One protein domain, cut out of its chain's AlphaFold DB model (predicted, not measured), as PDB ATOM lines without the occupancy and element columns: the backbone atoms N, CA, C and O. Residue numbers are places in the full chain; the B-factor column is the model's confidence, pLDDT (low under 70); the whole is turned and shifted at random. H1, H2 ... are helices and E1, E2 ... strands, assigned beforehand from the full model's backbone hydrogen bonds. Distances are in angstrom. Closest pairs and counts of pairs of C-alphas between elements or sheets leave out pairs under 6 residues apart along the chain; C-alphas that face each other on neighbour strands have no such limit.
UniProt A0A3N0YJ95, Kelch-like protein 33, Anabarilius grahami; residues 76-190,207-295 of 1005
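What this domain is: This is residues 76 to 190 and 207 to 295 of the 1005 residues of the protein "Kelch-like protein 33" of Anabarilius grahami (UniProt A0A3N0YJ95). Two lobes stand end to end along the longest axis, each a small three-stranded sheet with a helix over one face: H4 over E2 E1 E3, and H10 over E5 E4 E6. H1 and H7 lie between the lobes and meet near their first residues; H5 packs on H4, while the hairpin H8 and H9 packs on H1 through H8. The printed part has 204 residues with ten named helices and seven named strands, in the order H1 E1 E2 H2 H3 E3 H4 H5 H6 H7 E4 E5 H8 H9 E6 H10 E7. Both sheets and the class are mixed; the whole is compact, with a radius of gyration of the C-alphas of 17.5 A, and elongated, spanning 58 by 37 by 27 A.

How they stand to each other: Residues 76 to 77 pair antiparallel with residues 289 to 290 of E7, residues 289 to 292. H1, residues 81 to 94, precedes the hairpin of E1, residues 101 to 104, and E2, residues 110 to 113, with N 103 and O 111 within hydrogen-bond range at 2.9 A. E3, residues 139 to 142, is parallel to E1, with N 104 and O 141 2.9 A apart. H4, residues 149 to 161, is on this sheet, making two layers, a helix on one face, at a height of 10.3 A. H2, residues 115 to 119, touches H4's residues 156 to 160 (closest C-alphas Leu 118 and Ala 159, 5.9 A) and H3, residues 123 to 130 (Ala 119 and Gln 126, 4.7 A). H5, residues 172 to 181, touches H4's residues 150 to 155 about perpendicular, at 77 degrees, with the C-alphas of Gly 151 and Ile 175 closest at 3.9 A, and H6, residues 185 to 189, touches H5. H7, residues 207 to 222, touches H1 about perpendicular, at 80 degrees, by its residues 207 to 214. E4, residues 229 to 233, and E5, residues 236 to 240, form a hairpin, with N 231 and O 238 2.8 A apart; E6, residues 267 to 269, is parallel to E4, with N 268 and O 230 2.8 A apart. H8, residues 242 to 248, and H9, residues 250 to 257, form a helical hairpin at a shallow tilt of 26 degrees. H10, residues 275 to 285, is on the sheet E5 E4 E6, again two layers, at a height of 9.9 A. Every O i to N i+4 pair is within hydrogen-bond range in the helices but H4, with 8 of 9.

Where its parts are: H1 is 19.9 A long from C-alpha 81 at (10.285, 11.032, -4.267), H4 17.8 A, H7 22.6 A and H10 15.4 A. E7 ends at C-alpha 292, (19.896, -0.208, -13.204).

The domain as a whole: The C-alphas farthest apart, Asp 170 and Gly 295, are 58.6 A apart. Residues 191 to 206 are cut out, with 14.6 A between C-alphas 190 and 207. Of the links printed whole, none is long. Residues 133 to 137 have pLDDT under 70.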
ATOM      1  N   TYR A  76      20.301   4.841  -9.565       91.31
ATOM      2  CA  TYR A  76      19.490   6.009  -9.895       91.31
ATOM      3  C   TYR A  76      18.600   6.411  -8.712       91.31
ATOM      4  O   TYR A  76      18.079   5.560  -7.988       91.31
ATOM      5  N   HIS A  77      18.418   7.718  -8.502       89.88
ATOM      6  CA  HIS A  77      17.622   8.274  -7.402       89.88
ATOM      7  C   HIS A  77      16.710   9.414  -7.870       89.88
ATOM      8  O   HIS A  77      17.148  10.327  -8.574       89.88
ATOM      9  N   ARG A  78      15.450   9.391  -7.419       86.81
ATOM     10  CA  ARG A  78      14.461  10.450  -7.651       86.81
ATOM     11  C   ARG A  78      14.419  11.389  -6.445       86.81
ATOM     12  O   ARG A  78      13.832  11.062  -5.418       86.81
ATOM     13  N   GLN A  79      15.035  12.566  -6.575       84.56
ATOM     14  CA  GLN A  79      15.198  13.524  -5.468       84.56
ATOM     15  C   GLN A  79      13.865  13.994  -4.857       84.56
ATOM     16  O   GLN A  79      13.787  14.169  -3.641       84.56
ATOM     17  N   SER A  80      12.821  14.148  -5.681       88.81
ATOM     18  CA  SER A  80      11.468  14.560  -5.276       88.81
ATOM     19  C   SER A  80      10.641  13.452  -4.615       88.81
ATOM     20  O   SER A  80       9.614  13.751  -4.006       88.81
ATOM     21  N   TYR A  81      11.077  12.189  -4.697       93.06
ATOM     22  CA  TYR A  81      10.285  11.032  -4.267       93.06
ATOM     23  C   TYR A  81       9.771  11.109  -2.818       93.06
ATOM     24  O   TYR A  81       8.600  10.794  -2.605       93.06
ATOM     25  N   PRO A  82      10.558  11.561  -1.816       94.00
ATOM     26  CA  PRO A  82      10.059  11.718  -0.453       94.00
ATOM     27  C   PRO A  82       8.858  12.665  -0.376       94.00
ATOM     28  O   PRO A  82       7.897  12.358   0.314       94.00
ATOM     29  N   SER A  83       8.862  13.779  -1.107       93.12
ATOM     30  CA  SER A  83       7.738  14.720  -1.096       93.12
ATOM     31  C   SER A  83       6.502  14.142  -1.786       93.12
ATOM     32  O   SER A  83       5.403  14.220  -1.243       93.12
ATOM     33  N   GLU A  84       6.689  13.499  -2.939       94.00
ATOM     34  CA  GLU A  84       5.609  12.883  -3.720       94.00
ATOM     35  C   GLU A  84       4.919  11.737  -2.962       94.00
ATOM     36  O   GLU A  84       3.687  11.673  -2.913       94.00
ATOM     37  N   ILE A  85       5.691  10.844  -2.329       95.88
ATOM     38  CA  ILE A  85       5.126   9.700  -1.600       95.88
ATOM     39  C   ILE A  85       4.394  10.157  -0.335       95.88
ATOM     40  O   ILE A  85       3.307   9.660  -0.047       95.88
ATOM     41  N   PHE A  86       4.926  11.145   0.394       96.56
ATOM     42  CA  PHE A  86       4.276  11.685   1.591       96.56
ATOM     43  C   PHE A  86       3.022  12.511   1.269       96.56
ATOM     44  O   PHE A  86       2.031  12.392   1.991       96.56
ATOM     45  N   GLN A  87       3.014  13.258   0.159       95.88
ATOM     46  CA  GLN A  87       1.802  13.891  -0.372       95.88
ATOM     47  C   GLN A  87       0.730  12.835  -0.675       95.88
ATOM     48  O   GLN A  87      -0.374  12.907  -0.140       95.88
ATOM     49  N   THR A  88       1.094  11.792  -1.422       96.44
ATOM     50  CA  THR A  88       0.189  10.695  -1.795       96.44
ATOM     51  C   THR A  88      -0.384   9.958  -0.575       96.44
ATOM     52  O   THR A  88      -1.572   9.633  -0.533       96.44
ATOM     53  N   LEU A  89       0.439   9.721   0.453       97.44
ATOM     54  CA  LEU A  89       0.004   9.163   1.740       97.44
ATOM     55  C   LEU A  89      -0.953  10.111   2.485       97.44
ATOM     56  O   LEU A  89      -1.866   9.649   3.172       97.44
ATOM     57  N   GLY A  90      -0.754  11.426   2.357       96.25
ATOM     58  CA  GLY A  90      -1.648  12.458   2.884       96.25
ATOM     59  C   GLY A  90      -3.018  12.438   2.211       96.25
ATOM     60  O   GLY A  90      -4.032  12.428   2.907       96.25
ATOM     61  N   ASP A  91      -3.047  12.337   0.883       96.44
ATOM     62  CA  ASP A  91      -4.278  12.238   0.093       96.44
ATOM     63  C   ASP A  91      -5.064  10.965   0.450       96.44
ATOM     64  O   ASP A  91      -6.236  11.038   0.824       96.44
ATOM     65  N   MET A  92      -4.393   9.807   0.488       96.25
ATOM     66  CA  MET A  92      -5.001   8.542   0.930       96.25
ATOM     67  C   MET A  92      -5.576   8.619   2.352       96.25
ATOM     68  O   MET A  92      -6.651   8.078   2.616       96.25
ATOM     69  N   LYS A  93      -4.900   9.323   3.271       95.69
ATOM     70  CA  LYS A  93      -5.404   9.556   4.633       95.69
ATOM     71  C   LYS A  93      -6.670  10.421   4.614       95.69
ATOM     72  O   LYS A  93      -7.599  10.122   5.359       95.69
ATOM     73  N   MET A  94      -6.733  11.477   3.795       93.94
ATOM     74  CA  MET A  94      -7.938  12.317   3.676       93.94
ATOM     75  C   MET A  94      -9.149  11.521   3.162       93.94
ATOM     76  O   MET A  94     -10.274  11.768   3.596       93.94
ATOM     77  N   GLU A  95      -8.914  10.524   2.310       93.62
ATOM     78  CA  GLU A  95      -9.934   9.595   1.809       93.62
ATOM     79  C   GLU A  95     -10.222   8.404   2.756       93.62
ATOM     80  O   GLU A  95     -11.124   7.612   2.491       93.62
ATOM     81  N   ASN A  96      -9.507   8.287   3.886       92.44
ATOM     82  CA  ASN A  96      -9.520   7.138   4.812       92.44
ATOM     83  C   ASN A  96      -9.203   5.785   4.134       92.44
ATOM     84  O   ASN A  96      -9.709   4.731   4.529       92.44
ATOM     85  N   LEU A  97      -8.358   5.794   3.100       93.50
ATOM     86  CA  LEU A  97      -7.914   4.586   2.408       93.50
ATOM     87  C   LEU A  97      -6.778   3.912   3.178       93.50
ATOM     88  O   LEU A  97      -5.714   4.492   3.335       93.50
ATOM     89  N   LEU A  98      -6.975   2.654   3.590       92.50
ATOM     90  CA  LEU A  98      -5.973   1.823   4.283       92.50
ATOM     91  C   LEU A  98      -5.470   2.379   5.634       92.50
ATOM     92  O   LEU A  98      -4.457   1.909   6.148       92.50
ATOM     93  N   THR A  99      -6.180   3.329   6.249       93.62
ATOM     94  CA  THR A  99      -5.899   3.778   7.621       93.62
ATOM     95  C   THR A  99      -6.217   2.667   8.623       93.62
ATOM     96  O   THR A  99      -7.362   2.228   8.704       93.62
ATOM     97  N   ASP A 100      -5.221   2.237   9.395       91.94
ATOM     98  CA  ASP A 100      -5.274   1.087  10.310       91.94
ATOM     99  C   ASP A 100      -5.071   1.465  11.793       91.94
ATOM    100  O   ASP A 100      -5.045   0.594  12.666       91.94
ATOM    101  N   LEU A 101      -4.934   2.762  12.091       93.06
ATOM    102  CA  LEU A 101      -4.775   3.309  13.438       93.06
ATOM    103  C   LEU A 101      -5.787   4.435  13.695       93.06
ATOM    104  O   LEU A 101      -5.790   5.458  13.009       93.06
ATOM    105  N   ILE A 102      -6.601   4.267  14.742       93.50
ATOM    106  CA  ILE A 102      -7.480   5.304  15.292       93.50
ATOM    107  C   ILE A 102      -6.834   5.886  16.550       93.50
ATOM    108  O   ILE A 102      -6.654   5.191  17.554       93.50
ATOM    109  N   LEU A 103      -6.551   7.187  16.532       91.94
ATOM    110  CA  LEU A 103      -6.175   7.952  17.724       91.94
ATOM    111  C   LEU A 103      -7.410   8.668  18.272       91.94
ATOM    112  O   LEU A 103      -8.115   9.323  17.511       91.94
ATOM    113  N   SER A 104      -7.655   8.577  19.579       90.00
ATOM    114  CA  SER A 104      -8.774   9.254  20.249       90.00
ATOM    115  C   SER A 104      -8.324  10.034  21.484       90.00
ATOM    116  O   SER A 104      -7.500   9.555  22.270       90.00
ATOM    117  N   THR A 105      -8.887  11.227  21.660       88.25
ATOM    118  CA  THR A 105      -8.669  12.132  22.801       88.25
ATOM    119  C   THR A 105      -9.947  12.270  23.636       88.25
ATOM    120  O   THR A 105     -11.048  11.981  23.162       88.25
ATOM    121  N   GLU A 106      -9.832  12.664  24.910       80.12
ATOM    122  CA  GLU A 106     -11.005  12.762  25.807       80.12
ATOM    123  C   GLU A 106     -11.967  13.908  25.447       80.12
ATOM    124  O   GLU A 106     -13.139  13.860  25.815       80.12
ATOM    125  N   ASP A 107     -11.508  14.888  24.662       76.06
ATOM    126  CA  ASP A 107     -12.344  15.928  24.041       76.06
ATOM    127  C   ASP A 107     -13.285  15.394  22.936       76.06
ATOM    128  O   ASP A 107     -14.113  16.141  22.411       76.06
ATOM    129  N   GLY A 108     -13.207  14.096  22.615       77.12
ATOM    130  CA  GLY A 108     -14.094  13.405  21.679       77.12
ATOM    131  C   GLY A 108     -13.623  13.415  20.226       77.12
ATOM    132  O   GLY A 108     -14.340  12.905  19.365       77.12
ATOM    133  N   LEU A 109     -12.439  13.962  19.934       85.75
ATOM    134  CA  LEU A 109     -11.861  13.933  18.591       85.75
ATOM    135  C   LEU A 109     -11.221  12.569  18.282       85.75
ATOM    136  O   LEU A 109     -10.570  11.950  19.127       85.75
ATOM    137  N   SER A 110     -11.406  12.110  17.042       88.69
ATOM    138  CA  SER A 110     -10.861  10.852  16.523       88.69
ATOM    139  C   SER A 110     -10.153  11.069  15.188       88.69
ATOM    140  O   SER A 110     -10.744  11.620  14.259       88.69
ATOM    141  N   PHE A 111      -8.914  10.595  15.073       91.38
ATOM    142  CA  PHE A 111      -8.098  10.706  13.864       91.38
ATOM    143  C   PHE A 111      -7.800   9.315  13.307       91.38
ATOM    144  O   PHE A 111      -7.129   8.521  13.967       91.38
ATOM    145  N   HIS A 112      -8.258   9.050  12.083       94.31
ATOM    146  CA  HIS A 112      -7.837   7.894  11.295       94.31
ATOM    147  C   HIS A 112      -6.505   8.220  10.609       94.31
ATOM    148  O   HIS A 112      -6.352   9.267   9.972       94.31
ATOM    149  N   VAL A 113      -5.511   7.353  10.793       95.94
ATOM    150  CA  VAL A 113      -4.158   7.509  10.246       95.94
ATOM    151  C   VAL A 113      -3.568   6.150   9.872       95.94
ATOM    152  O   VAL A 113      -3.982   5.112  10.380       95.94
ATOM    153  N   HIS A 114      -2.554   6.160   9.011       96.06
ATOM    154  CA  HIS A 114      -1.690   5.004   8.788       96.06
ATOM    155  C   HIS A 114      -0.715   4.827   9.961       96.06
ATOM    156  O   HIS A 114       0.049   5.745  10.287       96.06
ATOM    157  N   SER A 115      -0.704   3.640  10.564       94.50
ATOM    158  CA  SER A 115       0.176   3.263  11.672       94.50
ATOM    159  C   SER A 115       1.652   3.374  11.287       94.50
ATOM    160  O   SER A 115       2.433   3.938  12.050       94.50
ATOM    161  N   LEU A 116       2.014   2.939  10.074       95.50
ATOM    162  CA  LEU A 116       3.367   3.016   9.510       95.50
ATOM    163  C   LEU A 116       3.906   4.455   9.476       95.50
ATOM    164  O   LEU A 116       5.028   4.712   9.914       95.50
ATOM    165  N   VAL A 117       3.096   5.397   8.980       96.62
ATOM    166  CA  VAL A 117       3.494   6.809   8.848       96.62
ATOM    167  C   VAL A 117       3.683   7.441  10.224       96.62
ATOM    168  O   VAL A 117       4.648   8.170  10.446       96.62
ATOM    169  N   LEU A 118       2.813   7.119  11.188       95.75
ATOM    170  CA  LEU A 118       2.971   7.638  12.544       95.75
ATOM    171  C   LEU A 118       4.126   6.956  13.298       95.75
ATOM    172  O   LEU A 118       4.847   7.632  14.027       95.75
ATOM    173  N   ALA A 119       4.383   5.663  13.079       95.06
ATOM    174  CA  ALA A 119       5.536   4.946  13.633       95.06
ATOM    175  C   ALA A 119       6.887   5.500  13.144       95.06
ATOM    176  O   ALA A 119       7.881   5.411  13.863       95.06
ATOM    177  N   ALA A 120       6.930   6.133  11.966       95.00
ATOM    178  CA  ALA A 120       8.111   6.837  11.460       95.00
ATOM    179  C   ALA A 120       8.464   8.121  12.249       95.00
ATOM    180  O   ALA A 120       9.544   8.692  12.059       95.00
ATOM    181  N   VAL A 121       7.569   8.586  13.133       95.00
ATOM    182  CA  VAL A 121       7.815   9.710  14.053       95.00
ATOM    183  C   VAL A 121       7.579   9.381  15.531       95.00
ATOM    184  O   VAL A 121       8.088  10.119  16.366       95.00
ATOM    185  N   SER A 122       6.854   8.307  15.868       95.62
ATOM    186  CA  SER A 122       6.411   7.945  17.225       95.62
ATOM    187  C   SER A 122       6.980   6.599  17.686       95.62
ATOM    188  O   SER A 122       6.649   5.545  17.135       95.62
ATOM    189  N   SER A 123       7.761   6.616  18.772       93.38
ATOM    190  CA  SER A 123       8.272   5.390  19.399       93.38
ATOM    191  C   SER A 123       7.168   4.549  20.050       93.38
ATOM    192  O   SER A 123       7.248   3.323  20.020       93.38
ATOM    193  N   LEU A 124       6.104   5.178  20.572       92.81
ATOM    194  CA  LEU A 124       4.954   4.470  21.148       92.81
ATOM    195  C   LEU A 124       4.229   3.618  20.096       92.81
ATOM    196  O   LEU A 124       3.906   2.458  20.352       92.81
ATOM    197  N   ILE A 125       3.979   4.176  18.907       92.94
ATOM    198  CA  ILE A 125       3.318   3.436  17.823       92.94
ATOM    199  C   ILE A 125       4.259   2.373  17.242       92.94
ATOM    200  O   ILE A 125       3.815   1.259  16.972       92.94
ATOM    201  N   GLN A 126       5.563   2.656  17.140       91.69
ATOM    202  CA  GLN A 126       6.559   1.651  16.761       91.69
ATOM    203  C   GLN A 126       6.584   0.457  17.732       91.69
ATOM    204  O   GLN A 126       6.622  -0.683  17.272       91.69
ATOM    205  N   GLN A 127       6.519   0.690  19.048       89.94
ATOM    206  CA  GLN A 127       6.423  -0.383  20.045       89.94
ATOM    207  C   GLN A 127       5.112  -1.169  19.890       89.94
ATOM    208  O   GLN A 127       5.140  -2.395  19.821       89.94
ATOM    209  N   LYS A 128       3.969  -0.486  19.727       88.50
ATOM    210  CA  LYS A 128       2.679  -1.153  19.480       88.50
ATOM    211  C   LYS A 128       2.669  -2.030  18.225       88.50
ATOM    212  O   LYS A 128       2.053  -3.088  18.244       88.50
ATOM    213  N   LEU A 129       3.358  -1.630  17.155       89.00
ATOM    214  CA  LEU A 129       3.500  -2.455  15.948       89.00
ATOM    215  C   LEU A 129       4.422  -3.670  16.141       89.00
ATOM    216  O   LEU A 129       4.286  -4.639  15.401       89.00
ATOM    217  N   GLN A 130       5.341  -3.640  17.113       86.88
ATOM    218  CA  GLN A 130       6.184  -4.787  17.483       86.88
ATOM    219  C   GLN A 130       5.461  -5.770  18.414       86.88
ATOM    220  O   GLN A 130       5.729  -6.966  18.364       86.88
ATOM    221  N   GLU A 131       4.551  -5.272  19.252       83.38
ATOM    222  CA  GLU A 131       3.750  -6.061  20.199       83.38
ATOM    223  C   GLU A 131       2.445  -6.614  19.587       83.38
ATOM    224  O   GLU A 131       1.718  -7.349  20.256       83.38
ATOM    225  N   ARG A 132       2.132  -6.269  18.329       74.69
ATOM    226  CA  ARG A 132       0.891  -6.645  17.632       74.69
ATOM    227  C   ARG A 132       0.798  -8.159  17.418       74.69
ATOM    228  O   ARG A 132       1.621  -8.746  16.719       74.69
ATOM    229  N   ASP A 133      -0.264  -8.765  17.946       59.75
ATOM    230  CA  ASP A 133      -0.665 -10.135  17.610       59.75
ATOM    231  C   ASP A 133      -1.487 -10.144  16.304       59.75
ATOM    232  O   ASP A 133      -2.230  -9.203  16.010       59.75
ATOM    233  N   GLY A 134      -1.367 -11.207  15.504       58.44
ATOM    234  CA  GLY A 134      -1.790 -11.230  14.094       58.44
ATOM    235  C   GLY A 134      -3.297 -11.076  13.832       58.44
ATOM    236  O   GLY A 134      -3.703 -10.904  12.687       58.44
ATOM    237  N   ASN A 135      -4.137 -11.123  14.872       55.59
ATOM    238  CA  ASN A 135      -5.599 -11.084  14.752       55.59
ATOM    239  C   ASN A 135      -6.224  -9.676  14.846       55.59
ATOM    240  O   ASN A 135      -7.390  -9.515  14.479       55.59
ATOM    241  N   GLU A 136      -5.511  -8.653  15.331       63.34
ATOM    242  CA  GLU A 136      -6.066  -7.291  15.427       63.34
ATOM    243  C   GLU A 136      -5.900  -6.535  14.100       63.34
ATOM    244  O   GLU A 136      -4.790  -6.152  13.727       63.34
ATOM    245  N   LYS A 137      -7.005  -6.297  13.376       63.00
ATOM    246  CA  LYS A 137      -6.992  -5.581  12.082       63.00
ATOM    247  C   LYS A 137      -6.817  -4.063  12.197       63.00
ATOM    248  O   LYS A 137      -6.236  -3.477  11.291       63.00
ATOM    249  N   GLU A 138      -7.288  -3.448  13.277       73.31
ATOM    250  CA  GLU A 138      -7.286  -1.995  13.479       73.31
ATOM    251  C   GLU A 138      -6.833  -1.672  14.907       73.31
ATOM    252  O   GLU A 138      -7.332  -2.254  15.872       73.31
ATOM    253  N   ILE A 139      -5.878  -0.755  15.050       81.75
ATOM    254  CA  ILE A 139      -5.316  -0.361  16.343       81.75
ATOM    255  C   ILE A 139      -6.076   0.867  16.843       81.75
ATOM    256  O   ILE A 139      -5.938   1.952  16.289       81.75
ATOM    257  N   SER A 140      -6.825   0.746  17.940       84.69
ATOM    258  CA  SER A 140      -7.378   1.914  18.638       84.69
ATOM    259  C   SER A 140      -6.479   2.331  19.806       84.69
ATOM    260  O   SER A 140      -6.170   1.518  20.684       84.69
ATOM    261  N   LEU A 141      -6.076   3.601  19.862       86.31
ATOM    262  CA  LEU A 141      -5.354   4.192  20.990       86.31
ATOM    263  C   LEU A 141      -6.150   5.374  21.552       86.31
ATOM    264  O   LEU A 141      -6.400   6.357  20.855       86.31
ATOM    265  N   ARG A 142      -6.514   5.297  22.835       85.31
ATOM    266  CA  ARG A 142      -6.968   6.460  23.605       85.31
ATOM    267  C   ARG A 142      -5.770   7.065  24.323       85.31
ATOM    268  O   ARG A 142      -5.062   6.352  25.032       85.31
ATOM    269  N   LEU A 143      -5.526   8.348  24.087       84.62
ATOM    270  CA  LEU A 143      -4.412   9.092  24.673       84.62
ATOM    271  C   LEU A 143      -4.796   9.670  26.043       84.62
ATOM    272  O   LEU A 143      -5.969   9.696  26.412       84.62
ATOM    273  N   CYS A 144      -3.792  10.093  26.814       80.25
ATOM    274  CA  CYS A 144      -3.978  10.635  28.161       80.25
ATOM    275  C   CYS A 144      -4.874  11.895  28.160       80.25
ATOM    276  O   CYS A 144      -4.825  12.650  27.185       80.25
ATOM    277  N   PRO A 145      -5.601  12.195  29.260       78.38
ATOM    278  CA  PRO A 145      -6.496  13.362  29.372       78.38
ATOM    279  C   PRO A 145      -5.843  14.720  29.061       78.38
ATOM    280  O   PRO A 145      -6.510  15.690  28.721       78.38
ATOM    281  N   GLU A 146      -4.520  14.796  29.198       81.44
ATOM    282  CA  GLU A 146      -3.712  15.997  28.981       81.44
ATOM    283  C   GLU A 146      -3.503  16.303  27.479       81.44
ATOM    284  O   GLU A 146      -3.211  17.444  27.104       81.44
ATOM    285  N   VAL A 147      -3.685  15.310  26.598       84.88
ATOM    286  CA  VAL A 147      -3.519  15.455  25.145       84.88
ATOM    287  C   VAL A 147      -4.782  16.041  24.518       84.88
ATOM    288  O   VAL A 147      -5.813  15.384  24.419       84.88
ATOM    289  N   HIS A 148      -4.666  17.277  24.036       85.44
ATOM    290  CA  HIS A 148      -5.725  17.971  23.304       85.44
ATOM    291  C   HIS A 148      -5.679  17.608  21.811       85.44
ATOM    292  O   HIS A 148      -4.591  17.491  21.234       85.44
ATOM    293  N   GLY A 149      -6.838  17.510  21.155       84.44
ATOM    294  CA  GLY A 149      -6.925  17.160  19.734       84.44
ATOM    295  C   GLY A 149      -6.202  18.133  18.790       84.44
ATOM    296  O   GLY A 149      -5.716  17.714  17.745       84.44
ATOM    297  N   SER A 150      -6.038  19.403  19.173       87.69
ATOM    298  CA  SER A 150      -5.220  20.399  18.457       87.69
ATOM    299  C   SER A 150      -3.726  20.050  18.438       87.69
ATOM    300  O   SER A 150      -3.086  20.111  17.389       87.69
ATOM    301  N   GLY A 151      -3.168  19.652  19.586       89.19
ATOM    302  CA  GLY A 151      -1.776  19.211  19.697       89.19
ATOM    303  C   GLY A 151      -1.538  17.893  18.963       89.19
ATOM    304  O   GLY A 151      -0.532  17.731  18.275       89.19
ATOM    305  N   LEU A 152      -2.505  16.973  19.046       91.12
ATOM    306  CA  LEU A 152      -2.483  15.712  18.310       91.12
ATOM    307  C   LEU A 152      -2.528  15.926  16.790       91.12
ATOM    308  O   LEU A 152      -1.739  15.317  16.066       91.12
ATOM    309  N   ALA A 153      -3.398  16.821  16.314       91.12
ATOM    310  CA  ALA A 153      -3.502  17.172  14.903       91.12
ATOM    311  C   ALA A 153      -2.170  17.688  14.341       91.12
ATOM    312  O   ALA A 153      -1.801  17.285  13.245       91.12
ATOM    313  N   ALA A 154      -1.418  18.492  15.100       91.56
ATOM    314  CA  ALA A 154      -0.102  18.993  14.696       91.56
ATOM    315  C   ALA A 154       0.984  17.897  14.638       91.56
ATOM    316  O   ALA A 154       1.809  17.895  13.727       91.56
ATOM    317  N   VAL A 155       0.982  16.926  15.564       93.44
ATOM    318  CA  VAL A 155       1.895  15.763  15.486       93.44
ATOM    319  C   VAL A 155       1.567  14.898  14.266       93.44
ATOM    320  O   VAL A 155       2.470  14.428  13.574       93.44
ATOM    321  N   VAL A 156       0.277  14.714  13.974       94.62
ATOM    322  CA  VAL A 156      -0.180  14.010  12.771       94.62
ATOM    323  C   VAL A 156       0.128  14.815  11.504       94.62
ATOM    324  O   VAL A 156       0.515  14.215  10.513       94.62
ATOM    325  N   GLU A 157       0.000  16.141  11.503       94.44
ATOM    326  CA  GLU A 157       0.403  17.009  10.386       94.44
ATOM    327  C   GLU A 157       1.889  16.806  10.073       94.44
ATOM    328  O   GLU A 157       2.226  16.395   8.963       94.44
ATOM    329  N   PHE A 158       2.756  16.944  11.082       94.62
ATOM    330  CA  PHE A 158       4.199  16.740  10.954       94.62
ATOM    331  C   PHE A 158       4.572  15.353  10.415       94.62
ATOM    332  O   PHE A 158       5.512  15.233   9.628       94.62
ATOM    333  N   ALA A 159       3.832  14.306  10.795       95.56
ATOM    334  CA  ALA A 159       4.074  12.950  10.309       95.56
ATOM    335  C   ALA A 159       3.895  12.810   8.784       95.56
ATOM    336  O   ALA A 159       4.543  11.954   8.192       95.56
ATOM    337  N   TYR A 160       3.051  13.639   8.155       96.44
ATOM    338  CA  TYR A 160       2.779  13.597   6.711       96.44
ATOM    339  C   TYR A 160       3.454  14.734   5.933       96.44
ATOM    340  O   TYR A 160       3.803  14.545   4.775       96.44
ATOM    341  N   THR A 161       3.660  15.907   6.536       93.62
ATOM    342  CA  THR A 161       4.193  17.099   5.846       93.62
ATOM    343  C   THR A 161       5.634  17.435   6.225       93.62
ATOM    344  O   THR A 161       6.245  18.293   5.597       93.62
ATOM    345  N   GLY A 162       6.189  16.827   7.279       91.56
ATOM    346  CA  GLY A 162       7.487  17.216   7.839       91.56
ATOM    347  C   GLY A 162       7.520  18.616   8.475       91.56
ATOM    348  O   GLY A 162       8.601  19.074   8.847       91.56
ATOM    349  N   ALA A 163       6.371  19.289   8.603       90.56
ATOM    350  CA  ALA A 163       6.222  20.654   9.109       90.56
ATOM    351  C   ALA A 163       4.954  20.802   9.975       90.56
ATOM    352  O   ALA A 163       4.136  19.890  10.066       90.56
ATOM    353  N   ILE A 164       4.789  21.955  10.628       89.31
ATOM    354  CA  ILE A 164       3.576  22.313  11.382       89.31
ATOM    355  C   ILE A 164       3.191  23.739  10.986       89.31
ATOM    356  O   ILE A 164       3.893  24.687  11.334       89.31
ATOM    357  N   SER A 165       2.084  23.899  10.263       83.12
ATOM    358  CA  SER A 165       1.722  25.165   9.606       83.12
ATOM    359  C   SER A 165       1.368  26.287  10.587       83.12
ATOM    360  O   SER A 165       1.569  27.460  10.289       83.12
ATOM    361  N   ASN A 166       0.833  25.937  11.761       76.19
ATOM    362  CA  ASN A 166       0.240  26.882  12.717       76.19
ATOM    363  C   ASN A 166       1.032  27.016  14.032       76.19
ATOM    364  O   ASN A 166       0.434  27.260  15.079       76.19
ATOM    365  N   LEU A 167       2.354  26.830  14.021       79.62
ATOM    366  CA  LEU A 167       3.179  26.871  15.236       79.62
ATOM    367  C   LEU A 167       3.122  28.253  15.927       79.62
ATOM    368  O   LEU A 167       3.572  29.251  15.366       79.62
ATOM    369  N   ASN A 168       2.577  28.332  17.146       80.00
ATOM    370  CA  ASN A 168       2.475  29.583  17.905       80.00
ATOM    371  C   ASN A 168       2.651  29.368  19.422       80.00
ATOM    372  O   ASN A 168       2.728  28.242  19.910       80.00
ATOM    373  N   LYS A 169       2.747  30.461  20.193       76.69
ATOM    374  CA  LYS A 169       2.988  30.387  21.647       76.69
ATOM    375  C   LYS A 169       1.824  29.772  22.433       76.69
ATOM    376  O   LYS A 169       2.062  29.208  23.497       76.69
ATOM    377  N   ASP A 170       0.607  29.836  21.900       77.62
ATOM    378  CA  ASP A 170      -0.607  29.380  22.583       77.62
ATOM    379  C   ASP A 170      -0.837  27.866  22.409       77.62
ATOM    380  O   ASP A 170      -1.350  27.209  23.314       77.62
ATOM    381  N   ASN A 171      -0.411  27.286  21.278       84.12
ATOM    382  CA  ASN A 171      -0.500  25.844  21.017       84.12
ATOM    383  C   ASN A 171       0.790  25.059  21.313       84.12
ATOM    384  O   ASN A 171       0.719  23.839  21.454       84.12
ATOM    385  N   MET A 172       1.936  25.728  21.491       84.94
ATOM    386  CA  MET A 172       3.232  25.111  21.812       84.94
ATOM    387  C   MET A 172       3.141  24.040  22.911       84.94
ATOM    388  O   MET A 172       3.589  22.912  22.709       84.94
ATOM    389  N   LEU A 173       2.507  24.359  24.046       86.50
ATOM    390  CA  LEU A 173       2.354  23.422  25.165       86.50
ATOM    391  C   LEU A 173       1.501  22.199  24.784       86.50
ATOM    392  O   LEU A 173       1.835  21.075  25.146       86.50
ATOM    393  N   GLN A 174       0.424  22.397  24.017       88.12
ATOM    394  CA  GLN A 174      -0.461  21.314  23.572       88.12
ATOM    395  C   GLN A 174       0.269  20.352  22.623       88.12
ATOM    396  O   GLN A 174       0.127  19.135  22.747       88.12
ATOM    397  N   ILE A 175       1.083  20.890  21.707       90.31
ATOM    398  CA  ILE A 175       1.896  20.101  20.771       90.31
ATOM    399  C   ILE A 175       2.988  19.337  21.530       90.31
ATOM    400  O   ILE A 175       3.174  18.147  21.284       90.31
ATOM    401  N   GLN A 176       3.668  19.972  22.491       89.88
ATOM    402  CA  GLN A 176       4.673  19.310  23.330       89.88
ATOM    403  C   GLN A 176       4.075  18.164  24.158       89.88
ATOM    404  O   GLN A 176       4.644  17.074  24.170       89.88
ATOM    405  N   THR A 177       2.909  18.353  24.786       90.94
ATOM    406  CA  THR A 177       2.218  17.289  25.538       90.94
ATOM    407  C   THR A 177       1.796  16.127  24.635       90.94
ATOM    408  O   THR A 177       1.995  14.964  24.998       90.94
ATOM    409  N   ALA A 178       1.274  16.408  23.435       91.19
ATOM    410  CA  ALA A 178       0.936  15.377  22.452       91.19
ATOM    411  C   ALA A 178       2.183  14.611  21.968       91.19
ATOM    412  O   ALA A 178       2.181  13.380  21.926       91.19
ATOM    413  N   ALA A 179       3.267  15.327  21.659       92.31
ATOM    414  CA  ALA A 179       4.523  14.746  21.199       92.31
ATOM    415  C   ALA A 179       5.232  13.927  22.290       92.31
ATOM    416  O   ALA A 179       5.746  12.852  21.994       92.31
ATOM    417  N   LEU A 180       5.218  14.366  23.554       92.94
ATOM    418  CA  LEU A 180       5.704  13.571  24.687       92.94
ATOM    419  C   LEU A 180       4.871  12.295  24.869       92.94
ATOM    420  O   LEU A 180       5.439  11.212  24.980       92.94
ATOM    421  N   SER A 181       3.541  12.410  24.823       91.25
ATOM    422  CA  SER A 181       2.620  11.276  25.006       91.25
ATOM    423  C   SER A 181       2.734  10.222  23.901       91.25
ATOM    424  O   SER A 181       2.587   9.035  24.169       91.25
ATOM    425  N   LEU A 182       3.023  10.639  22.664       91.69
ATOM    426  CA  LEU A 182       3.294   9.740  21.537       91.69
ATOM    427  C   LEU A 182       4.769   9.311  21.438       91.69
ATOM    428  O   LEU A 182       5.098   8.491  20.584       91.69
ATOM    429  N   GLY A 183       5.679   9.849  22.252       93.25
ATOM    430  CA  GLY A 183       7.114   9.595  22.104       93.25
ATOM    431  C   GLY A 183       7.648  10.040  20.736       93.25
ATOM    432  O   GLY A 183       8.267   9.250  20.026       93.25
ATOM    433  N   ALA A 184       7.369  11.287  20.346       93.75
ATOM    434  CA  ALA A 184       7.725  11.875  19.055       93.75
ATOM    435  C   ALA A 184       8.904  12.871  19.161       93.75
ATOM    436  O   ALA A 184       8.696  14.090  19.139       93.75
ATOM    437  N   PRO A 185      10.165  12.398  19.276       91.06
ATOM    438  CA  PRO A 185      11.317  13.249  19.585       91.06
ATOM    439  C   PRO A 185      11.594  14.311  18.517       91.06
ATOM    440  O   PRO A 185      11.956  15.431  18.860       91.06
ATOM    441  N   ARG A 186      11.351  13.997  17.238       90.81
ATOM    442  CA  ARG A 186      11.559  14.920  16.108       90.81
ATOM    443  C   ARG A 186      10.609  16.120  16.123       90.81
ATOM    444  O   ARG A 186      10.983  17.185  15.650       90.81
ATOM    445  N   VAL A 187       9.414  15.973  16.706       89.69
ATOM    446  CA  VAL A 187       8.500  17.103  16.954       89.69
ATOM    447  C   VAL A 187       8.999  17.934  18.136       89.69
ATOM    448  O   VAL A 187       8.954  19.157  18.087       89.69
ATOM    449  N   LEU A 188       9.534  17.293  19.180       87.44
ATOM    450  CA  LEU A 188      10.111  17.986  20.341       87.44
ATOM    451  C   LEU A 188      11.395  18.760  20.002       87.44
ATOM    452  O   LEU A 188      11.698  19.758  20.650       87.44
ATOM    453  N   GLU A 189      12.146  18.328  18.988       85.31
ATOM    454  CA  GLU A 189      13.330  19.034  18.483       85.31
ATOM    455  C   GLU A 189      13.001  20.392  17.848       85.31
ATOM    456  O   GLU A 189      13.793  21.314  18.019       85.31
ATOM    457  N   LEU A 190      11.807  20.565  17.257       80.75
ATOM    458  CA  LEU A 190      11.323  21.856  16.731       80.75
ATOM    459  C   LEU A 190      11.241  22.964  17.798       80.75
ATOM    460  O   LEU A 190      11.145  24.140  17.468       80.75
ATOM    461  N   GLU A 207      11.283  18.843   3.654       86.62
ATOM    462  CA  GLU A 207      11.761  17.774   2.769       86.62
ATOM    463  C   GLU A 207      12.803  16.869   3.460       86.62
ATOM    464  O   GLU A 207      12.811  15.647   3.294       86.62
ATOM    465  N   LYS A 208      13.667  17.447   4.308       88.62
ATOM    466  CA  LYS A 208      14.643  16.691   5.109       88.62
ATOM    467  C   LYS A 208      13.942  15.846   6.174       88.62
ATOM    468  O   LYS A 208      14.374  14.727   6.442       88.62
ATOM    469  N   GLN A 209      12.842  16.340   6.745       91.44
ATOM    470  CA  GLN A 209      12.017  15.572   7.679       91.44
ATOM    471  C   GLN A 209      11.273  14.430   6.963       91.44
ATOM    472  O   GLN A 209      11.258  13.309   7.476       91.44
ATOM    473  N   MET A 210      10.747  14.649   5.755       93.44
ATOM    474  CA  MET A 210      10.178  13.575   4.926       93.44
ATOM    475  C   MET A 210      11.224  12.496   4.599       93.44
ATOM    476  O   MET A 210      10.961  11.311   4.792       93.44
ATOM    477  N   LYS A 211      12.455  12.879   4.219       92.81
ATOM    478  CA  LYS A 211      13.574  11.939   3.979       92.81
ATOM    479  C   LYS A 211      13.884  11.055   5.197       92.81
ATOM    480  O   LYS A 211      14.007   9.841   5.053       92.81
ATOM    481  N   VAL A 212      13.940  11.630   6.402       93.81
ATOM    482  CA  VAL A 212      14.129  10.863   7.654       93.81
ATOM    483  C   VAL A 212      12.916   9.971   7.964       93.81
ATOM    484  O   VAL A 212      13.085   8.856   8.457       93.81
ATOM    485  N   GLY A 213      11.697  10.417   7.644       94.44
ATOM    486  CA  GLY A 213      10.481   9.606   7.765       94.44
ATOM    487  C   GLY A 213      10.499   8.384   6.843       94.44
ATOM    488  O   GLY A 213      10.275   7.269   7.307       94.44
ATOM    489  N   LEU A 214      10.854   8.567   5.567       95.38
ATOM    490  CA  LEU A 214      10.975   7.478   4.592       95.38
ATOM    491  C   LEU A 214      12.040   6.457   5.012       95.38
ATOM    492  O   LEU A 214      11.764   5.259   5.014       95.38
ATOM    493  N   GLN A 215      13.214   6.915   5.465       95.75
ATOM    494  CA  GLN A 215      14.239   6.021   6.011       95.75
ATOM    495  C   GLN A 215      13.729   5.242   7.237       95.75
ATOM    496  O   GLN A 215      13.986   4.048   7.357       95.75
ATOM    497  N   SER A 216      12.945   5.875   8.112       95.44
ATOM    498  CA  SER A 216      12.350   5.193   9.270       95.44
ATOM    499  C   SER A 216      11.335   4.118   8.844       95.44
ATOM    500  O   SER A 216      11.319   3.029   9.417       95.44
ATOM    501  N   MET A 217      10.541   4.365   7.793       96.31
ATOM    502  CA  MET A 217       9.656   3.349   7.195       96.31
ATOM    503  C   MET A 217      10.447   2.203   6.537       96.31
ATOM    504  O   MET A 217      10.063   1.040   6.671       96.31
ATOM    505  N   LYS A 218      11.584   2.496   5.891       96.38
ATOM    506  CA  LYS A 218      12.507   1.485   5.344       96.38
ATOM    507  C   LYS A 218      13.106   0.594   6.437       96.38
ATOM    508  O   LYS A 218      13.190  -0.624   6.265       96.38
ATOM    509  N   ASP A 219      13.477   1.175   7.575       95.88
ATOM    510  CA  ASP A 219      14.001   0.438   8.729       95.88
ATOM    511  C   ASP A 219      12.935  -0.478   9.358       95.88
ATOM    512  O   ASP A 219      13.256  -1.594   9.772       95.88
ATOM    513  N   LEU A 220      11.672  -0.032   9.418       94.75
ATOM    514  CA  LEU A 220      10.531  -0.846   9.865       94.75
ATOM    515  C   LEU A 220      10.299  -2.041   8.931       94.75
ATOM    516  O   LEU A 220      10.233  -3.177   9.401       94.75
ATOM    517  N   TRP A 221      10.275  -1.803   7.615       95.38
ATOM    518  CA  TRP A 221      10.150  -2.848   6.593       95.38
ATOM    519  C   TRP A 221      11.279  -3.882   6.652       95.38
ATOM    520  O   TRP A 221      11.014  -5.083   6.690       95.38
ATOM    521  N   THR A 222      12.531  -3.430   6.771       94.88
ATOM    522  CA  THR A 222      13.710  -4.309   6.898       94.88
ATOM    523  C   THR A 222      13.608  -5.220   8.131       94.88
ATOM    524  O   THR A 222      14.026  -6.376   8.097       94.88
ATOM    525  N   LYS A 223      12.999  -4.726   9.218       93.81
ATOM    526  CA  LYS A 223      12.727  -5.476  10.457       93.81
ATOM    527  C   LYS A 223      11.403  -6.258  10.429       93.81
ATOM    528  O   LYS A 223      11.089  -6.919  11.414       93.81
ATOM    529  N   ARG A 224      10.638  -6.192   9.330       92.62
ATOM    530  CA  ARG A 224       9.282  -6.757   9.154       92.62
ATOM    531  C   ARG A 224       8.261  -6.284  10.203       92.62
ATOM    532  O   ARG A 224       7.316  -7.000  10.517       92.62
ATOM    533  N   VAL A 225       8.443  -5.080  10.749       91.31
ATOM    534  CA  VAL A 225       7.540  -4.495  11.753       91.31
ATOM    535  C   VAL A 225       6.374  -3.815  11.045       91.31
ATOM    536  O   VAL A 225       6.596  -2.850  10.322       91.31
ATOM    537  N   GLY A 226       5.149  -4.282  11.297       88.12
ATOM    538  CA  GLY A 226       3.922  -3.684  10.757       88.12
ATOM    539  C   GLY A 226       3.518  -4.135   9.348       88.12
ATOM    540  O   GLY A 226       2.477  -3.690   8.872       88.12
ATOM    541  N   CYS A 227       4.280  -5.021   8.696       92.25
ATOM    542  CA  CYS A 227       3.933  -5.546   7.372       92.25
ATOM    543  C   CYS A 227       2.600  -6.319   7.409       92.25
ATOM    544  O   CYS A 227       2.436  -7.244   8.203       92.25
ATOM    545  N   ASP A 228       1.675  -5.960   6.521       91.94
ATOM    546  CA  ASP A 228       0.266  -6.392   6.485       91.94
ATOM    547  C   ASP A 228      -0.111  -7.121   5.173       91.94
ATOM    548  O   ASP A 228      -1.288  -7.399   4.900       91.94
ATOM    549  N   VAL A 229       0.890  -7.438   4.346       94.06
ATOM    550  CA  VAL A 229       0.765  -8.309   3.173       94.06
ATOM    551  C   VAL A 229       2.066  -9.061   2.876       94.06
ATOM    552  O   VAL A 229       3.171  -8.517   2.965       94.06
ATOM    553  N   GLU A 230       1.916 -10.319   2.475       95.44
ATOM    554  CA  GLU A 230       2.931 -11.133   1.817       95.44
ATOM    555  C   GLU A 230       2.652 -11.189   0.310       95.44
ATOM    556  O   GLU A 230       1.559 -11.565  -0.121       95.44
ATOM    557  N   LEU A 231       3.644 -10.847  -0.506       95.44
ATOM    558  CA  LEU A 231       3.621 -11.026  -1.953       95.44
ATOM    559  C   LEU A 231       4.449 -12.259  -2.315       95.44
ATOM    560  O   LEU A 231       5.603 -12.375  -1.905       95.44
ATOM    561  N   VAL A 232       3.871 -13.176  -3.092       94.88
ATOM    562  CA  VAL A 232       4.547 -14.405  -3.530       94.88
ATOM    563  C   VAL A 232       4.813 -14.342  -5.030       94.88
ATOM    564  O   VAL A 232       3.862 -14.358  -5.810       94.88
ATOM    565  N   ALA A 233       6.087 -14.310  -5.423       93.69
ATOM    566  CA  ALA A 233       6.547 -14.319  -6.815       93.69
ATOM    567  C   ALA A 233       7.640 -15.385  -6.983       93.69
ATOM    568  O   ALA A 233       8.520 -15.511  -6.133       93.69
ATOM    569  N   GLU A 234       7.532 -16.221  -8.020       89.69
ATOM    570  CA  GLU A 234       8.400 -17.395  -8.272       89.69
ATOM    571  C   GLU A 234       8.637 -18.320  -7.056       89.69
ATOM    572  O   GLU A 234       9.673 -18.970  -6.921       89.69
ATOM    573  N   GLY A 235       7.678 -18.378  -6.127       86.31
ATOM    574  CA  GLY A 235       7.807 -19.138  -4.880       86.31
ATOM    575  C   GLY A 235       8.683 -18.484  -3.803       86.31
ATOM    576  O   GLY A 235       8.806 -19.049  -2.715       86.31
ATOM    577  N   ARG A 236       9.250 -17.294  -4.047       94.00
ATOM    578  CA  ARG A 236       9.806 -16.425  -2.998       94.00
ATOM    579  C   ARG A 236       8.685 -15.612  -2.348       94.00
ATOM    580  O   ARG A 236       7.699 -15.278  -3.001       94.00
ATOM    581  N   VAL A 237       8.844 -15.298  -1.062       95.06
ATOM    582  CA  VAL A 237       7.863 -14.554  -0.257       95.06
ATOM    583  C   VAL A 237       8.472 -13.231   0.196       95.06
ATOM    584  O   VAL A 237       9.527 -13.216   0.834       95.06
ATOM    585  N   PHE A 238       7.788 -12.132  -0.104       95.94
ATOM    586  CA  PHE A 238       8.195 -10.772   0.225       95.94
ATOM    587  C   PHE A 238       7.162 -10.119   1.144       95.94
ATOM    588  O   PHE A 238       5.980 -10.087   0.819       95.94
ATOM    589  N   HIS A 239       7.593  -9.563   2.274       95.38
ATOM    590  CA  HIS A 239       6.700  -8.815   3.166       95.38
ATOM    591  C   HIS A 239       6.695  -7.336   2.789       95.38
ATOM    592  O   HIS A 239       7.751  -6.773   2.486       95.38
ATOM    593  N   ALA A 240       5.534  -6.690   2.848       96.06
ATOM    594  CA  ALA A 240       5.388  -5.270   2.552       96.06
ATOM    595  C   ALA A 240       4.234  -4.634   3.345       96.06
ATOM    596  O   ALA A 240       3.499  -5.317   4.057       96.06
ATOM    597  N   HIS A 241       4.092  -3.316   3.196       95.25
ATOM    598  CA  HIS A 241       2.987  -2.529   3.725       95.25
ATOM    599  C   HIS A 241       2.037  -2.138   2.584       95.25
ATOM    600  O   HIS A 241       2.449  -1.435   1.655       95.25
ATOM    601  N   ARG A 242       0.764  -2.539   2.659       95.00
ATOM    602  CA  ARG A 242      -0.287  -2.257   1.661       95.00
ATOM    603  C   ARG A 242      -0.403  -0.773   1.357       95.00
ATOM    604  O   ARG A 242      -0.544  -0.398   0.193       95.00
ATOM    605  N   VAL A 243      -0.309   0.060   2.394       95.38
ATOM    606  CA  VAL A 243      -0.359   1.520   2.276       95.38
ATOM    607  C   VAL A 243       0.761   2.061   1.382       95.38
ATOM    608  O   VAL A 243       0.476   2.816   0.456       95.38
ATOM    609  N   LEU A 244       2.018   1.639   1.576       95.50
ATOM    610  CA  LEU A 244       3.139   2.176   0.798       95.50
ATOM    611  C   LEU A 244       3.152   1.636  -0.638       95.50
ATOM    612  O   LEU A 244       3.460   2.380  -1.569       95.50
ATOM    613  N   LEU A 245       2.756   0.374  -0.834       95.75
ATOM    614  CA  LEU A 245       2.551  -0.188  -2.171       95.75
ATOM    615  C   LEU A 245       1.472   0.578  -2.941       95.75
ATOM    616  O   LEU A 245       1.692   0.946  -4.088       95.75
ATOM    617  N   SER A 246       0.347   0.881  -2.292       96.06
ATOM    618  CA  SER A 246      -0.747   1.666  -2.883       96.06
ATOM    619  C   SER A 246      -0.357   3.121  -3.149       96.06
ATOM    620  O   SER A 246      -0.842   3.729  -4.103       96.06
ATOM    621  N   ALA A 247       0.529   3.691  -2.330       96.06
ATOM    622  CA  ALA A 247       1.078   5.020  -2.564       96.06
ATOM    623  C   ALA A 247       2.072   5.038  -3.745       96.06
ATOM    624  O   ALA A 247       2.114   6.019  -4.476       96.06
ATOM    625  N   SER A 248       2.821   3.950  -3.975       95.31
ATOM    626  CA  SER A 248       3.840   3.854  -5.041       95.31
ATOM    627  C   SER A 248       3.318   3.310  -6.384       95.31
ATOM    628  O   SER A 248       4.003   3.439  -7.399       95.31
ATOM    629  N   SER A 249       2.153   2.653  -6.396       96.62
ATOM    630  CA  SER A 249       1.622   1.911  -7.548       96.62
ATOM    631  C   SER A 249       0.092   1.902  -7.576       96.62
ATOM    632  O   SER A 249      -0.573   1.455  -6.633       96.62
ATOM    633  N   ASP A 250      -0.468   2.314  -8.714       95.06
ATOM    634  CA  ASP A 250      -1.918   2.331  -8.938       95.06
ATOM    635  C   ASP A 250      -2.513   0.919  -9.057       95.06
ATOM    636  O   ASP A 250      -3.658   0.690  -8.662       95.06
ATOM    637  N   TYR A 251      -1.723  -0.063  -9.510       95.19
ATOM    638  CA  TYR A 251      -2.120  -1.474  -9.513       95.19
ATOM    639  C   TYR A 251      -2.356  -1.998  -8.091       95.19
ATOM    640  O   TYR A 251      -3.414  -2.565  -7.808       95.19
ATOM    641  N   PHE A 252      -1.402  -1.783  -7.174       95.50
ATOM    642  CA  PHE A 252      -1.561  -2.209  -5.782       95.50
ATOM    643  C   PHE A 252      -2.635  -1.393  -5.056       95.50
ATOM    644  O   PHE A 252      -3.400  -1.972  -4.282       95.50
ATOM    645  N   ARG A 253      -2.780  -0.096  -5.371       95.31
ATOM    646  CA  ARG A 253      -3.903   0.718  -4.885       95.31
ATOM    647  C   ARG A 253      -5.232   0.099  -5.290       95.31
ATOM    648  O   ARG A 253      -6.028  -0.238  -4.419       95.31
ATOM    649  N   GLY A 254      -5.437  -0.134  -6.586       94.62
ATOM    650  CA  GLY A 254      -6.638  -0.775  -7.115       94.62
ATOM    651  C   GLY A 254      -6.916  -2.123  -6.443       94.62
ATOM    652  O   GLY A 254      -8.025  -2.344  -5.957       94.62
ATOM    653  N   MET A 255      -5.895  -2.977  -6.324       94.25
ATOM    654  CA  MET A 255      -5.985  -4.287  -5.673       94.25
ATOM    655  C   MET A 255      -6.433  -4.211  -4.205       94.25
ATOM    656  O   MET A 255      -7.227  -5.041  -3.754       94.25
ATOM    657  N   PHE A 256      -5.925  -3.243  -3.442       95.00
ATOM    658  CA  PHE A 256      -6.159  -3.171  -2.000       95.00
ATOM    659  C   PHE A 256      -7.358  -2.299  -1.606       95.00
ATOM    660  O   PHE A 256      -7.940  -2.558  -0.555       95.00
ATOM    661  N   THR A 257      -7.790  -1.346  -2.440       92.75
ATOM    662  CA  THR A 257      -8.933  -0.460  -2.138       92.75
ATOM    663  C   THR A 257     -10.221  -0.799  -2.900       92.75
ATOM    664  O   THR A 257     -11.305  -0.518  -2.395       92.75
ATOM    665  N   SER A 258     -10.164  -1.476  -4.056       88.81
ATOM    666  CA  SER A 258     -11.353  -1.717  -4.911       88.81
ATOM    667  C   SER A 258     -12.206  -2.933  -4.509       88.81
ATOM    668  O   SER A 258     -12.978  -3.452  -5.315       88.81
ATOM    669  N   GLY A 259     -12.057  -3.442  -3.282       84.94
ATOM    670  CA  GLY A 259     -12.821  -4.597  -2.787       84.94
ATOM    671  C   GLY A 259     -12.492  -5.935  -3.465       84.94
ATOM    672  O   GLY A 259     -13.298  -6.866  -3.406       84.94
ATOM    673  N   MET A 260     -11.323  -6.053  -4.106       90.38
ATOM    674  CA  MET A 260     -10.825  -7.326  -4.646       90.38
ATOM    675  C   MET A 260     -10.532  -8.327  -3.515       90.38
ATOM    676  O   MET A 260     -10.371  -7.943  -2.355       90.38
ATOM    677  N   LYS A 261     -10.445  -9.626  -3.821       89.12
ATOM    678  CA  LYS A 261     -10.237 -10.680  -2.806       89.12
ATOM    679  C   LYS A 261      -8.906 -10.490  -2.061       89.12
ATOM    680  O   LYS A 261      -8.819 -10.676  -0.849       89.12
ATOM    681  N   GLU A 262      -7.902 -10.046  -2.801       91.44
ATOM    682  CA  GLU A 262      -6.531  -9.736  -2.411       91.44
ATOM    683  C   GLU A 262      -6.454  -8.601  -1.363       91.44
ATOM    684  O   GLU A 262      -5.509  -8.543  -0.570       91.44
ATOM    685  N   SER A 263      -7.486  -7.748  -1.266       88.88
ATOM    686  CA  SER A 263      -7.621  -6.755  -0.184       88.88
ATOM    687  C   SER A 263      -7.755  -7.387   1.211       88.88
ATOM    688  O   SER A 263      -7.441  -6.738   2.203       88.88
ATOM    689  N   GLN A 264      -8.193  -8.652   1.302       86.19
ATOM    690  CA  GLN A 264      -8.411  -9.374   2.565       86.19
ATOM    691  C   GLN A 264      -7.497 -10.596   2.751       86.19
ATOM    692  O   GLN A 264      -7.625 -11.296   3.753       86.19
ATOM    693  N   GLN A 265      -6.608 -10.891   1.798       90.50
ATOM    694  CA  GLN A 265      -5.682 -12.024   1.885       90.50
ATOM    695  C   GLN A 265      -4.347 -11.609   2.502       90.50
ATOM    696  O   GLN A 265      -3.679 -10.742   1.957       90.50
ATOM    697  N   GLU A 266      -3.907 -12.284   3.561       88.31
ATOM    698  CA  GLU A 266      -2.562 -12.091   4.129       88.31
ATOM    699  C   GLU A 266      -1.457 -12.387   3.104       88.31
ATOM    700  O   GLU A 266      -0.470 -11.663   3.053       88.31
ATOM    701  N   SER A 267      -1.666 -13.382   2.232       93.19
ATOM    702  CA  SER A 267      -0.725 -13.774   1.177       93.19
ATOM    703  C   SER A 267      -1.358 -13.686  -0.218       93.19
ATOM    704  O   SER A 267      -2.436 -14.247  -0.470       93.19
ATOM    705  N   VAL A 268      -0.695 -12.959  -1.123       94.19
ATOM    706  CA  VAL A 268      -1.128 -12.653  -2.495       94.19
ATOM    707  C   VAL A 268      -0.086 -13.173  -3.486       94.19
ATOM    708  O   VAL A 268       1.058 -12.727  -3.503       94.19
ATOM    709  N   SER A 269      -0.479 -14.120  -4.338       92.06
ATOM    710  CA  SER A 269       0.404 -14.684  -5.365       92.06
ATOM    711  C   SER A 269       0.370 -13.851  -6.645       92.06
ATOM    712  O   SER A 269      -0.680 -13.711  -7.269       92.06
ATOM    713  N   LEU A 270       1.530 -13.339  -7.050       90.94
ATOM    714  CA  LEU A 270       1.735 -12.598  -8.289       90.94
ATOM    715  C   LEU A 270       2.238 -13.576  -9.359       90.94
ATOM    716  O   LEU A 270       3.292 -14.195  -9.220       90.94
ATOM    717  N   LEU A 271       1.434 -13.773 -10.404       82.88
ATOM    718  CA  LEU A 271       1.726 -14.700 -11.498       82.88
ATOM    719  C   LEU A 271       2.489 -13.979 -12.616       82.88
ATOM    720  O   LEU A 271       2.141 -12.849 -12.942       82.88
ATOM    721  N   LEU A 272       3.441 -14.676 -13.247       81.38
ATOM    722  CA  LEU A 272       4.246 -14.178 -14.379       81.38
ATOM    723  C   LEU A 272       5.121 -12.953 -14.044       81.38
ATOM    724  O   LEU A 272       5.338 -12.099 -14.893       81.38
ATOM    725  N   ILE A 273       5.608 -12.876 -12.804       86.75
ATOM    726  CA  ILE A 273       6.490 -11.813 -12.305       86.75
ATOM    727  C   ILE A 273       7.732 -12.481 -11.729       86.75
ATOM    728  O   ILE A 273       7.590 -13.374 -10.887       86.75
ATOM    729  N   GLY A 274       8.913 -12.054 -12.175       87.56
ATOM    730  CA  GLY A 274      10.179 -12.523 -11.631       87.56
ATOM    731  C   GLY A 274      10.421 -11.981 -10.221       87.56
ATOM    732  O   GLY A 274       9.939 -10.911  -9.824       87.56
ATOM    733  N   ALA A 275      11.103 -12.771  -9.394       91.75
ATOM    734  CA  ALA A 275      11.293 -12.416  -7.993       91.75
ATOM    735  C   ALA A 275      12.287 -11.253  -7.809       91.75
ATOM    736  O   ALA A 275      12.180 -10.510  -6.835       91.75
ATOM    737  N   THR A 276      13.234 -11.089  -8.733       92.19
ATOM    738  CA  THR A 276      14.249 -10.025  -8.738       92.19
ATOM    739  C   THR A 276      13.652  -8.651  -9.030       92.19
ATOM    740  O   THR A 276      13.985  -7.676  -8.354       92.19
ATOM    741  N   GLU A 277      12.701  -8.568  -9.956       93.19
ATOM    742  CA  GLU A 277      12.082  -7.313 -10.388       93.19
ATOM    743  C   GLU A 277      11.137  -6.818  -9.296       93.19
ATOM    744  O   GLU A 277      11.138  -5.636  -8.945       93.19
ATOM    745  N   LEU A 278      10.389  -7.738  -8.673       94.75
ATOM    746  CA  LEU A 278       9.577  -7.422  -7.503       94.75
ATOM    747  C   LEU A 278      10.439  -6.941  -6.326       94.75
ATOM    748  O   LEU A 278      10.079  -5.957  -5.683       94.75
ATOM    749  N   GLU A 279      11.578  -7.581  -6.048       95.00
ATOM    750  CA  GLU A 279      12.499  -7.155  -4.985       95.00
ATOM    751  C   GLU A 279      13.044  -5.736  -5.232       95.00
ATOM    752  O   GLU A 279      13.054  -4.904  -4.318       95.00
ATOM    753  N   ALA A 280      13.407  -5.421  -6.479       95.12
ATOM    754  CA  ALA A 280      13.863  -4.094  -6.886       95.12
ATOM    755  C   ALA A 280      12.763  -3.020  -6.755       95.12
ATOM    756  O   ALA A 280      13.020  -1.940  -6.215       95.12
ATOM    757  N   LEU A 281      11.526  -3.318  -7.170       95.88
ATOM    758  CA  LEU A 281      10.381  -2.410  -7.010       95.88
ATOM    759  C   LEU A 281      10.006  -2.190  -5.542       95.88
ATOM    760  O   LEU A 281       9.722  -1.060  -5.139       95.88
ATOM    761  N   LEU A 282      10.066  -3.236  -4.715       95.44
ATOM    762  CA  LEU A 282       9.891  -3.107  -3.271       95.44
ATOM    763  C   LEU A 282      10.972  -2.209  -2.671       95.44
ATOM    764  O   LEU A 282      10.643  -1.266  -1.954       95.44
ATOM    765  N   HIS A 283      12.245  -2.428  -3.005       94.81
ATOM    766  CA  HIS A 283      13.317  -1.546  -2.549       94.81
ATOM    767  C   HIS A 283      13.087  -0.092  -2.997       94.81
ATOM    768  O   HIS A 283      13.268   0.827  -2.192       94.81
ATOM    769  N   CYS A 284      12.623   0.120  -4.234       95.62
ATOM    770  CA  CYS A 284      12.261   1.436  -4.757       95.62
ATOM    771  C   CYS A 284      11.153   2.103  -3.921       95.62
ATOM    772  O   CYS A 284      11.324   3.253  -3.515       95.62
ATOM    773  N   ALA A 285      10.092   1.374  -3.544       95.88
ATOM    774  CA  ALA A 285       8.996   1.890  -2.710       95.88
ATOM    775  C   ALA A 285       9.495   2.532  -1.399       95.88
ATOM    776  O   ALA A 285       9.056   3.618  -1.019       95.88
ATOM    777  N   TYR A 286      10.457   1.898  -0.719       95.56
ATOM    778  CA  TYR A 286      10.991   2.382   0.564       95.56
ATOM    779  C   TYR A 286      12.182   3.346   0.442       95.56
ATOM    780  O   TYR A 286      12.719   3.762   1.467       95.56
ATOM    781  N   SER A 287      12.652   3.690  -0.762       93.50
ATOM    782  CA  SER A 287      13.894   4.471  -0.919       93.50
ATOM    783  C   SER A 287      13.894   5.538  -2.011       93.50
ATOM    784  O   SER A 287      14.699   6.466  -1.942       93.50
ATOM    785  N   GLY A 288      13.041   5.422  -3.031       93.19
ATOM    786  CA  GLY A 288      13.147   6.228  -4.246       93.19
ATOM    787  C   GLY A 288      14.449   5.985  -5.013       93.19
ATOM    788  O   GLY A 288      14.913   6.891  -5.712       93.19
ATOM    789  N   THR A 289      15.084   4.819  -4.833       94.06
ATOM    790  CA  THR A 289      16.274   4.406  -5.584       94.06
ATOM    791  C   THR A 289      16.058   3.085  -6.304       94.06
ATOM    792  O   THR A 289      15.377   2.186  -5.805       94.06
ATOM    793  N   LEU A 290      16.662   2.969  -7.483       94.75
ATOM    794  CA  LEU A 290      16.647   1.772  -8.313       94.75
ATOM    795  C   LEU A 290      18.063   1.546  -8.852       94.75
ATOM    796  O   LEU A 290      18.730   2.499  -9.254       94.75
ATOM    797  N   VAL A 291      18.536   0.304  -8.811       92.88
ATOM    798  CA  VAL A 291      19.833  -0.079  -9.383       92.88
ATOM    799  C   VAL A 291      19.566  -0.612 -10.784       92.88
ATOM    800  O   VAL A 291      18.768  -1.533 -10.937       92.88
ATOM    801  N   LEU A 292      20.182   0.007 -11.789       93.56
ATOM    802  CA  LEU A 292      19.896  -0.208 -13.204       93.56
ATOM    803  C   LEU A 292      21.165  -0.554 -13.986       93.56
ATOM    804  O   LEU A 292      22.253  -0.054 -13.693       93.56
ATOM    805  N   GLY A 293      20.983  -1.398 -14.996       90.75
ATOM    806  CA  GLY A 293      21.962  -1.811 -15.994       90.75
ATOM    807  C   GLY A 293      21.235  -2.443 -17.183       90.75
ATOM    808  O   GLY A 293      20.031  -2.711 -17.107       90.75
ATOM    809  N   TRP A 294      21.942  -2.673 -18.288       89.75
ATOM    810  CA  TRP A 294      21.325  -3.124 -19.539       89.75
ATOM    811  C   TRP A 294      20.668  -4.508 -19.433       89.75
ATOM    812  O   TRP A 294      19.572  -4.690 -19.963       89.75
ATOM    813  N   GLY A 295      21.248  -5.429 -18.664       89.06
ATOM    814  CA  GLY A 295      20.700  -6.760 -18.401       89.06
ATOM    815  C   GLY A 295      19.391  -6.796 -17.603       89.06
ATOM    816  O   GLY A 295      18.728  -7.828 -17.607       89.06
TER     817      GLY A 295